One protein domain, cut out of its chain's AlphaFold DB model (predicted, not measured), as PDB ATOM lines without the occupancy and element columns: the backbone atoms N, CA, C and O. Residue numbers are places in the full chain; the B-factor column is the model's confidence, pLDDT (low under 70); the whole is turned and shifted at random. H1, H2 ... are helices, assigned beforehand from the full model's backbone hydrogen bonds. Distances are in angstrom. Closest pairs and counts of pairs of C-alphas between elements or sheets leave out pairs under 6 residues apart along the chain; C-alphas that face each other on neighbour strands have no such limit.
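This is residues 18 to 92 of the 169 residues of an uncharacterized protein of Undibacterium pigrum (UniProt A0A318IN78). Two long helices, H1 and H2, fold back on each other as a slender helical hairpin, with a loose loop at residues 45 to 56 and the last part of H2, residues 79 to 90, sticking out past H1 at the other end. The printed part has 75 residues with two named helices, H1 then H2, and no named strand: all helix. It is extended, with a radius of gyration of the C-alphas of 19.4 A, a rod spanning 70 by 15 by 15 A.

Find C-alpha 18 at (283.070, 192.197, 150.461); from there H1, residues 18 to 44, runs 39.2 A. Look next for C-alpha 57 at (255.471, 183.440, 157.827), where H2, residues 57 to 90, begins; it runs 49.1 A to C-alpha 90 at (294.303, 213.414, 158.567).

H1 and H2 touch; look at their closest C-alphas, those of Gly 23 and Thr 71, 4.7 A apart. Their lines stand at a shallow tilt of 21 degrees, opposite ways. In H2 every O i to N i+4 pair is within hydrogen-bond range; in H1, 22 of 23 are.

The farthest C-alphas, of Ser 48 and Gly 92, are 69.8 A apart. The printed part has no cut. The link from H1 to H2, 12 residues, is long. Residues 41 to 55 have pLDDT under 70.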
ATOM      1  N   PHE A  18     283.411 193.618 150.528       79.50
ATOM      2  CA  PHE A  18     283.070 192.197 150.461       79.50
ATOM      3  C   PHE A  18     282.337 191.713 151.722       79.50
ATOM      4  O   PHE A  18     281.428 190.892 151.632       79.50
ATOM      5  N   PHE A  19     282.674 192.275 152.887       82.62
ATOM      6  CA  PHE A  19     282.089 191.898 154.174       82.62
ATOM      7  C   PHE A  19     280.577 192.225 154.280       82.62
ATOM      8  O   PHE A  19     279.784 191.304 154.475       82.62
ATOM      9  N   PRO A  20     280.108 193.474 154.062       82.69
ATOM     10  CA  PRO A  20     278.681 193.790 154.026       82.69
ATOM     11  C   PRO A  20     277.968 193.257 152.771       82.69
ATOM     12  O   PRO A  20     276.767 192.992 152.836       82.69
ATOM     13  N   ALA A  21     278.664 193.050 151.643       86.44
ATOM     14  CA  ALA A  21     278.046 192.515 150.425       86.44
ATOM     15  C   ALA A  21     277.442 191.114 150.628       86.44
ATOM     16  O   ALA A  21     276.383 190.817 150.075       86.44
ATOM     17  N   GLN A  22     278.048 190.274 151.472       87.06
ATOM     18  CA  GLN A  22     277.472 188.977 151.850       87.06
ATOM     19  C   GLN A  22     276.114 189.131 152.547       87.06
ATOM     20  O   GLN A  22     275.182 188.371 152.287       87.06
ATOM     21  N   GLY A  23     275.977 190.163 153.382       88.25
ATOM     22  CA  GLY A  23     274.716 190.511 154.025       88.25
ATOM     23  C   GLY A  23     273.621 190.866 153.015       88.25
ATOM     24  O   GLY A  23     272.502 190.361 153.113       88.25
ATOM     25  N   LEU A  24     273.959 191.640 151.977       91.06
ATOM     26  CA  LEU A  24     273.015 192.001 150.912       91.06
ATOM     27  C   LEU A  24     272.479 190.781 150.154       91.06
ATOM     28  O   LEU A  24     271.301 190.756 149.801       91.06
ATOM     29  N   ILE A  25     273.298 189.742 149.952       92.38
ATOM     30  CA  ILE A  25     272.842 188.484 149.341       92.38
ATOM     31  C   ILE A  25     271.737 187.849 150.198       92.38
ATOM     32  O   ILE A  25     270.692 187.464 149.669       92.38
ATOM     33  N   PHE A  26     271.911 187.797 151.523       90.75
ATOM     34  CA  PHE A  26     270.885 187.274 152.432       90.75
ATOM     35  C   PHE A  26     269.613 188.126 152.437       90.75
ATOM     36  O   PHE A  26     268.510 187.576 152.466       90.75
ATOM     37  N   VAL A  27     269.746 189.451 152.344       93.12
ATOM     38  CA  VAL A  27     268.604 190.372 152.221       93.12
ATOM     39  C   VAL A  27     267.813 190.083 150.942       93.12
ATOM     40  O   VAL A  27     266.591 189.936 151.004       93.12
ATOM     41  N   VAL A  28     268.484 189.927 149.795       94.50
ATOM     42  CA  VAL A  28     267.834 189.613 148.510       94.50
ATOM     43  C   VAL A  28     267.138 188.251 148.555       94.50
ATOM     44  O   VAL A  28     265.986 188.136 148.128       94.50
ATOM     45  N   ILE A  29     267.788 187.227 149.122       92.56
ATOM     46  CA  ILE A  29     267.187 185.897 149.301       92.56
ATOM     47  C   ILE A  29     265.937 185.993 150.185       92.56
ATOM     48  O   ILE A  29     264.874 185.497 149.806       92.56
ATOM     49  N   GLY A  30     266.031 186.671 151.332       90.38
ATOM     50  CA  GLY A  30     264.908 186.862 152.251       90.38
ATOM     51  C   GLY A  30     263.738 187.608 151.603       90.38
ATOM     52  O   GLY A  30     262.592 187.166 151.708       90.38
ATOM     53  N   ALA A  31     264.020 188.679 150.855       92.19
ATOM     54  CA  ALA A  31     263.014 189.425 150.102       92.19
ATOM     55  C   ALA A  31     262.321 188.546 149.048       92.19
ATOM     56  O   ALA A  31     261.092 188.547 148.955       92.19
ATOM     57  N   GLY A  32     263.084 187.736 148.306       91.38
ATOM     58  CA  GLY A  32     262.545 186.782 147.335       91.38
ATOM     59  C   GLY A  32     261.648 185.720 147.979       91.38
ATOM     60  O   GLY A  32     260.571 185.416 147.461       91.38
ATOM     61  N   MET A  33     262.040 185.198 149.146       89.00
ATOM     62  CA  MET A  33     261.225 184.248 149.911       89.00
ATOM     63  C   MET A  33     259.903 184.869 150.379       89.00
ATOM     64  O   MET A  33     258.854 184.233 150.234       89.00
ATOM     65  N   ILE A  34     259.931 186.102 150.899       89.25
ATOM     66  CA  ILE A  34     258.727 186.840 151.315       89.25
ATOM     67  C   ILE A  34     257.831 187.115 150.104       89.25
ATOM     68  O   ILE A  34     256.646 186.780 150.132       89.25
ATOM     69  N   TYR A  35     258.390 187.646 149.015       89.62
ATOM     70  CA  TYR A  35     257.662 187.922 147.776       89.62
ATOM     71  C   TYR A  35     256.945 186.673 147.249       89.62
ATOM     72  O   TYR A  35     255.747 186.698 146.959       89.62
ATOM     73  N   PHE A  36     257.646 185.541 147.199       86.44
ATOM     74  CA  PHE A  36     257.081 184.288 146.712       86.44
ATOM     75  C   PHE A  36     256.050 183.680 147.669       86.44
ATOM     76  O   PHE A  36     255.082 183.061 147.218       86.44
ATOM     77  N   HIS A  37     256.219 183.865 148.982       83.69
ATOM     78  CA  HIS A  37     255.214 183.499 149.978       83.69
ATOM     79  C   HIS A  37     253.920 184.304 149.778       83.69
ATOM     80  O   HIS A  37     252.843 183.710 149.715       83.69
ATOM     81  N   LEU A  38     254.023 185.626 149.602       84.31
ATOM     82  CA  LEU A  38     252.881 186.516 149.369       84.31
ATOM     83  C   LEU A  38     252.165 186.199 148.046       84.31
ATOM     84  O   LEU A  38     250.945 186.034 148.030       84.31
ATOM     85  N   MET A  39     252.917 186.016 146.955       82.25
ATOM     86  CA  MET A  39     252.363 185.659 145.641       82.25
ATOM     87  C   MET A  39     251.661 184.296 145.645       82.25
ATOM     88  O   MET A  39     250.606 184.128 145.033       82.25
ATOM     89  N   ARG A  40     252.204 183.305 146.362       75.75
ATOM     90  CA  ARG A  40     251.575 181.982 146.483       75.75
ATOM     91  C   ARG A  40     250.375 181.965 147.416       75.75
ATOM     92  O   ARG A  40     249.466 181.185 147.157       75.75
ATOM     93  N   LYS A  41     250.351 182.789 148.469       67.00
ATOM     94  CA  LYS A  41     249.160 182.953 149.315       67.00
ATOM     95  C   LYS A  41     247.989 183.463 148.468       67.00
ATOM     96  O   LYS A  41     246.933 182.849 148.485       67.00
ATOM     97  N   ARG A  42     248.250 184.444 147.594       66.44
ATOM     98  CA  ARG A  42     247.301 184.940 146.579       66.44
ATOM     99  C   ARG A  42     246.765 183.852 145.639       66.44
ATOM    100  O   ARG A  42     245.623 183.933 145.213       66.44
ATOM    101  N   LYS A  43     247.591 182.857 145.296       63.06
ATOM    102  CA  LYS A  43     247.237 181.775 144.358       63.06
ATOM    103  C   LYS A  43     246.576 180.564 145.035       63.06
ATOM    104  O   LYS A  43     245.826 179.853 144.386       63.06
ATOM    105  N   LYS A  44     246.848 180.320 146.322       57.03
ATOM    106  CA  LYS A  44     246.246 179.223 147.104       57.03
ATOM    107  C   LYS A  44     244.822 179.511 147.580       57.03
ATOM    108  O   LYS A  44     244.092 178.551 147.785       57.03
ATOM    109  N   ASP A  45     244.420 180.778 147.687       55.75
ATOM    110  CA  ASP A  45     243.003 181.137 147.867       55.75
ATOM    111  C   ASP A  45     242.143 180.768 146.635       55.75
ATOM    112  O   ASP A  45     240.922 180.741 146.726       55.75
ATOM    113  N   LEU A  46     242.775 180.433 145.500       55.81
ATOM    114  CA  LEU A  46     242.126 179.999 144.257       55.81
ATOM    115  C   LEU A  46     242.174 178.483 144.008       55.81
ATOM    116  O   LEU A  46     241.420 178.002 143.171       55.81
ATOM    117  N   ASP A  47     243.043 177.730 144.686       58.84
ATOM    118  CA  ASP A  47     243.217 176.301 144.407       58.84
ATOM    119  C   ASP A  47     243.621 175.550 145.685       58.84
ATOM    120  O   ASP A  47     244.773 175.573 146.150       58.84
ATOM    121  N   SER A  48     242.625 174.936 146.326       57.34
ATOM    122  CA  SER A  48     242.802 174.174 147.555       57.34
ATOM    123  C   SER A  48     243.293 172.766 147.228       57.34
ATOM    124  O   SER A  48     242.491 171.907 146.901       57.34
ATOM    125  N   GLN A  49     244.594 172.509 147.358       56.88
ATOM    126  CA  GLN A  49     245.162 171.278 147.939       56.88
ATOM    127  C   GLN A  49     246.674 171.215 147.681       56.88
ATOM    128  O   GLN A  49     247.123 170.926 146.583       56.88
ATOM    129  N   GLN A  50     247.471 171.457 148.727       53.47
ATOM    130  CA  GLN A  50     248.670 170.667 149.062       53.47
ATOM    131  C   GLN A  50     249.381 171.309 150.261       53.47
ATOM    132  O   GLN A  50     249.988 172.391 150.176       53.47
ATOM    133  N   LYS A  51     249.297 170.627 151.408       55.91
ATOM    134  CA  LYS A  51     250.081 170.899 152.619       55.91
ATOM    135  C   LYS A  51     251.442 170.213 152.474       55.91
ATOM    136  O   LYS A  51     251.585 169.036 152.769       55.91
ATOM    137  N   LYS A  52     252.448 170.971 152.028       57.28
ATOM    138  CA  LYS A  52     253.862 170.643 152.260       57.28
ATOM    139  C   LYS A  52     254.331 171.486 153.446       57.28
ATOM    140  O   LYS A  52     254.037 172.685 153.464       57.28
ATOM    141  N   SER A  53     255.006 170.872 154.417       59.25
ATOM    142  CA  SER A  53     255.590 171.539 155.587       59.25
ATOM    143  C   SER A  53     256.528 172.652 155.118       59.25
ATOM    144  O   SER A  53     257.560 172.412 154.496       59.25
ATOM    145  N   ARG A  54     256.110 173.900 155.323       62.56
ATOM    146  CA  ARG A  54     256.868 175.094 154.946       62.56
ATOM    147  C   ARG A  54     257.099 175.949 156.183       62.56
ATOM    148  O   ARG A  54     256.236 175.941 157.062       62.56
ATOM    149  N   PRO A  55     258.226 176.680 156.241       65.50
ATOM    150  CA  PRO A  55     258.487 177.595 157.340       65.50
ATOM    151  C   PRO A  55     257.332 178.590 157.463       65.50
ATOM    152  O   PRO A  55     256.821 179.096 156.458       65.50
ATOM    153  N   GLY A  56     256.893 178.823 158.701       77.44
ATOM    154  CA  GLY A  56     255.823 179.770 158.988       77.44
ATOM    155  C   GLY A  56     256.202 181.194 158.556       77.44
ATOM    156  O   GLY A  56     257.389 181.520 158.505       77.44
ATOM    157  N   PRO A  57     255.218 182.066 158.268       79.50
ATOM    158  CA  PRO A  57     255.471 183.440 157.827       79.50
ATOM    159  C   PRO A  57     256.362 184.212 158.808       79.50
ATOM    160  O   PRO A  57     257.252 184.936 158.374       79.50
ATOM    161  N   TRP A  58     256.200 183.983 160.115       85.56
ATOM    162  CA  TRP A  58     257.049 184.561 161.160       85.56
ATOM    163  C   TRP A  58     258.544 184.301 160.942       85.56
ATOM    164  O   TRP A  58     259.344 185.226 161.025       85.56
ATOM    165  N   PHE A  59     258.924 183.064 160.602       88.75
ATOM    166  CA  PHE A  59     260.325 182.707 160.373       88.75
ATOM    167  C   PHE A  59     260.927 183.483 159.192       88.75
ATOM    168  O   PHE A  59     262.072 183.915 159.261       88.75
ATOM    169  N   LEU A  60     260.149 183.704 158.126       88.06
ATOM    170  CA  LEU A  60     260.600 184.450 156.946       88.06
ATOM    171  C   LEU A  60     260.867 185.924 157.273       88.06
ATOM    172  O   LEU A  60     261.905 186.459 156.889       88.06
ATOM    173  N   PHE A  61     259.952 186.563 158.007       89.75
ATOM    174  CA  PHE A  61     260.129 187.950 158.444       89.75
ATOM    175  C   PHE A  61     261.270 188.089 159.458       89.75
ATOM    176  O   PHE A  61     262.051 189.031 159.351       89.75
ATOM    177  N   ALA A  62     261.417 187.136 160.384       92.44
ATOM    178  CA  ALA A  62     262.523 187.115 161.338       92.44
ATOM    179  C   ALA A  62     263.885 186.966 160.637       92.44
ATOM    180  O   ALA A  62     264.802 187.730 160.929       92.44
ATOM    181  N   TYR A  63     264.007 186.048 159.670       91.38
ATOM    182  CA  TYR A  63     265.223 185.883 158.865       91.38
ATOM    183  C   TYR A  63     265.573 187.158 158.090       91.38
ATOM    184  O   TYR A  63     266.713 187.613 158.131       91.38
ATOM    185  N   PHE A  64     264.593 187.762 157.411       92.38
ATOM    186  CA  PHE A  64     264.812 188.995 156.655       92.38
ATOM    187  C   PHE A  64     265.214 190.164 157.564       92.38
ATOM    188  O   PHE A  64     266.176 190.869 157.270       92.38
ATOM    189  N   GLY A  65     264.528 190.334 158.698       93.62
ATOM    190  CA  GLY A  65     264.876 191.344 159.697       93.62
ATOM    191  C   GLY A  65     266.294 191.158 160.234       93.62
ATOM    192  O   GLY A  65     267.060 192.119 160.290       93.62
ATOM    193  N   PHE A  66     266.677 189.916 160.544       94.44
ATOM    194  CA  PHE A  66     268.039 189.577 160.953       94.44
ATOM    195  C   PHE A  66     269.070 189.897 159.861       94.44
ATOM    196  O   PHE A  66     270.084 190.521 160.160       94.44
ATOM    197  N   ALA A  67     268.809 189.542 158.599       93.75
ATOM    198  CA  ALA A  67     269.714 189.822 157.482       93.75
ATOM    199  C   ALA A  67     269.948 191.332 157.289       93.75
ATOM    200  O   ALA A  67     271.090 191.775 157.132       93.75
ATOM    201  N   CYS A  68     268.880 192.133 157.353       94.38
ATOM    202  CA  CYS A  68     268.963 193.592 157.297       94.38
ATOM    203  C   CYS A  68     269.773 194.155 158.469       94.38
ATOM    204  O   CYS A  68     270.694 194.943 158.257       94.38
ATOM    205  N   LEU A  69     269.469 193.717 159.696       95.38
ATOM    206  CA  LEU A  69     270.170 194.164 160.898       95.38
ATOM    207  C   LEU A  69     271.659 193.815 160.836       95.38
ATOM    208  O   LEU A  69     272.494 194.684 161.074       95.38
ATOM    209  N   TRP A  70     271.996 192.581 160.456       93.38
ATOM    210  CA  TRP A  70     273.377 192.132 160.300       93.38
ATOM    211  C   TRP A  70     274.137 192.964 159.265       93.38
ATOM    212  O   TRP A  70     275.279 193.349 159.505       93.38
ATOM    213  N   THR A  71     273.504 193.276 158.131       92.88
ATOM    214  CA  THR A  71     274.129 194.055 157.052       92.88
ATOM    215  C   THR A  71     274.422 195.481 157.502       92.88
ATOM    216  O   THR A  71     275.541 195.962 157.322       92.88
ATOM    217  N   VAL A  72     273.446 196.145 158.130       94.12
ATOM    218  CA  VAL A  72     273.612 197.507 158.657       94.12
ATOM    219  C   VAL A  72     274.670 197.536 159.755       94.12
ATOM    220  O   VAL A  72     275.539 198.405 159.743       94.12
ATOM    221  N   PHE A  73     274.629 196.577 160.682       93.69
ATOM    222  CA  PHE A  73     275.602 196.484 161.765       93.69
ATOM    223  C   PHE A  73     277.022 196.255 161.235       93.69
ATOM    224  O   PHE A  73     277.938 196.988 161.605       93.69
ATOM    225  N   SER A  74     277.192 195.295 160.322       91.88
ATOM    226  CA  SER A  74     278.486 194.975 159.711       91.88
ATOM    227  C   SER A  74     279.053 196.177 158.965       91.88
ATOM    228  O   SER A  74     280.200 196.541 159.197       91.88
ATOM    229  N   PHE A  75     278.238 196.831 158.129       91.44
ATOM    230  CA  PHE A  75     278.645 198.028 157.398       91.44
ATOM    231  C   PHE A  75     279.036 199.166 158.341       91.44
ATOM    232  O   PHE A  75     280.072 199.791 158.148       91.44
ATOM    233  N   LYS A  76     278.234 199.425 159.382       93.12
ATOM    234  CA  LYS A  76     278.538 200.470 160.363       93.12
ATOM    235  C   LYS A  76     279.866 200.192 161.062       93.12
ATOM    236  O   LYS A  76     280.692 201.088 161.149       93.12
ATOM    237  N   SER A  77     280.084 198.959 161.520       91.06
ATOM    238  CA  SER A  77     281.306 198.581 162.232       91.06
ATOM    239  C   SER A  77     282.560 198.786 161.382       91.06
ATOM    240  O   SER A  77     283.526 199.382 161.848       91.06
ATOM    241  N   THR A  78     282.557 198.310 160.137       92.81
ATOM    242  CA  THR A  78     283.718 198.425 159.243       92.81
ATOM    243  C   THR A  78     283.910 199.846 158.725       92.81
ATOM    244  O   THR A  78     285.038 200.279 158.501       92.81
ATOM    245  N   TYR A  79     282.820 200.591 158.528       93.12
ATOM    246  CA  TYR A  79     282.893 201.985 158.105       93.12
ATOM    247  C   TYR A  79     283.427 202.891 159.216       93.12
ATOM    248  O   TYR A  79     284.217 203.786 158.928       93.12
ATOM    249  N   THR A  80     283.049 202.647 160.473       93.19
ATOM    250  CA  THR A  80     283.614 203.369 161.619       93.19
ATOM    251  C   THR A  80     285.118 203.113 161.744       93.19
ATOM    252  O   THR A  80     285.854 204.085 161.831       93.19
ATOM    253  N   ASP A  81     285.593 201.866 161.609       92.19
ATOM    254  CA  ASP A  81     287.041 201.558 161.587       92.19
ATOM    255  C   ASP A  81     287.790 202.369 160.510       92.19
ATOM    256  O   ASP A  81     288.830 202.973 160.769       92.19
ATOM    257  N   TYR A  82     287.219 202.460 159.303       94.44
ATOM    258  CA  TYR A  82     287.766 203.286 158.222       94.44
ATOM    259  C   TYR A  82     287.751 204.783 158.533       94.44
ATOM    260  O   TYR A  82     288.756 205.462 158.324       94.44
ATOM    261  N   SER A  83     286.619 205.299 159.011       94.19
ATOM    262  CA  SER A  83     286.450 206.716 159.327       94.19
ATOM    263  C   SER A  83     287.402 207.152 160.437       94.19
ATOM    264  O   SER A  83     288.024 208.205 160.319       94.19
ATOM    265  N   ASP A  84     287.548 206.340 161.480       95.12
ATOM    266  CA  ASP A  84     288.385 206.647 162.636       95.12
ATOM    267  C   ASP A  84     289.866 206.630 162.252       95.12
ATOM    268  O   ASP A  84     290.580 207.593 162.532       95.12
ATOM    269  N   LEU A  85     290.324 205.598 161.530       95.50
ATOM    270  CA  LEU A  85     291.713 205.522 161.071       95.50
ATOM    271  C   LEU A  85     292.052 206.657 160.096       95.50
ATOM    272  O   LEU A  85     293.122 207.262 160.191       95.50
ATOM    273  N   ARG A  86     291.138 206.977 159.172       96.00
ATOM    274  CA  ARG A  86     291.325 208.077 158.222       96.00
ATOM    275  C   ARG A  86     291.375 209.419 158.940       96.00
ATOM    276  O   ARG A  86     292.285 210.201 158.686       96.00
ATOM    277  N   SER A  87     290.429 209.664 159.841       96.00
ATOM    278  CA  SER A  87     290.367 210.895 160.622       96.00
ATOM    279  C   SER A  87     291.615 211.060 161.487       96.00
ATOM    280  O   SER A  87     292.196 212.141 161.517       96.00
ATOM    281  N   ALA A  88     292.077 209.999 162.151       95.50
ATOM    282  CA  ALA A  88     293.292 210.037 162.958       95.50
ATOM    283  C   ALA A  88     294.542 210.322 162.106       95.50
ATOM    284  O   ALA A  88     295.423 211.075 162.524       95.50
ATOM    285  N   PHE A  89     294.607 209.774 160.887       96.25
ATOM    286  CA  PHE A  89     295.682 210.071 159.943       96.25
ATOM    287  C   PHE A  89     295.646 211.530 159.462       96.25
ATOM    288  O   PHE A  89     296.662 212.218 159.537       96.25
ATOM    289  N   GLU A  90     294.482 212.031 159.037       95.38
ATOM    290  CA  GLU A  90     294.303 213.414 158.567       95.38
ATOM    291  C   GLU A  90     294.555 214.449 159.679       95.38
ATOM    292  O   GLU A  90     295.078 215.529 159.414       95.38
ATOM    293  N   GLN A  91     294.246 214.110 160.934       96.00
ATOM    294  CA  GLN A  91     294.503 214.954 162.106       96.00
ATOM    295  C   GLN A  91     295.949 214.861 162.631       96.00
ATOM    296  O   GLN A  91     296.274 215.508 163.626       96.00
ATOM    297  N   GLY A  92     296.819 214.056 162.009       95.00
ATOM    298  CA  GLY A  92     298.213 213.895 162.435       95.00
ATOM    299  C   GLY A  92     298.388 213.139 163.758       95.00
ATOM    300  O   GLY A  92     299.408 213.289 164.423       95.00
TER     301      GLY A  92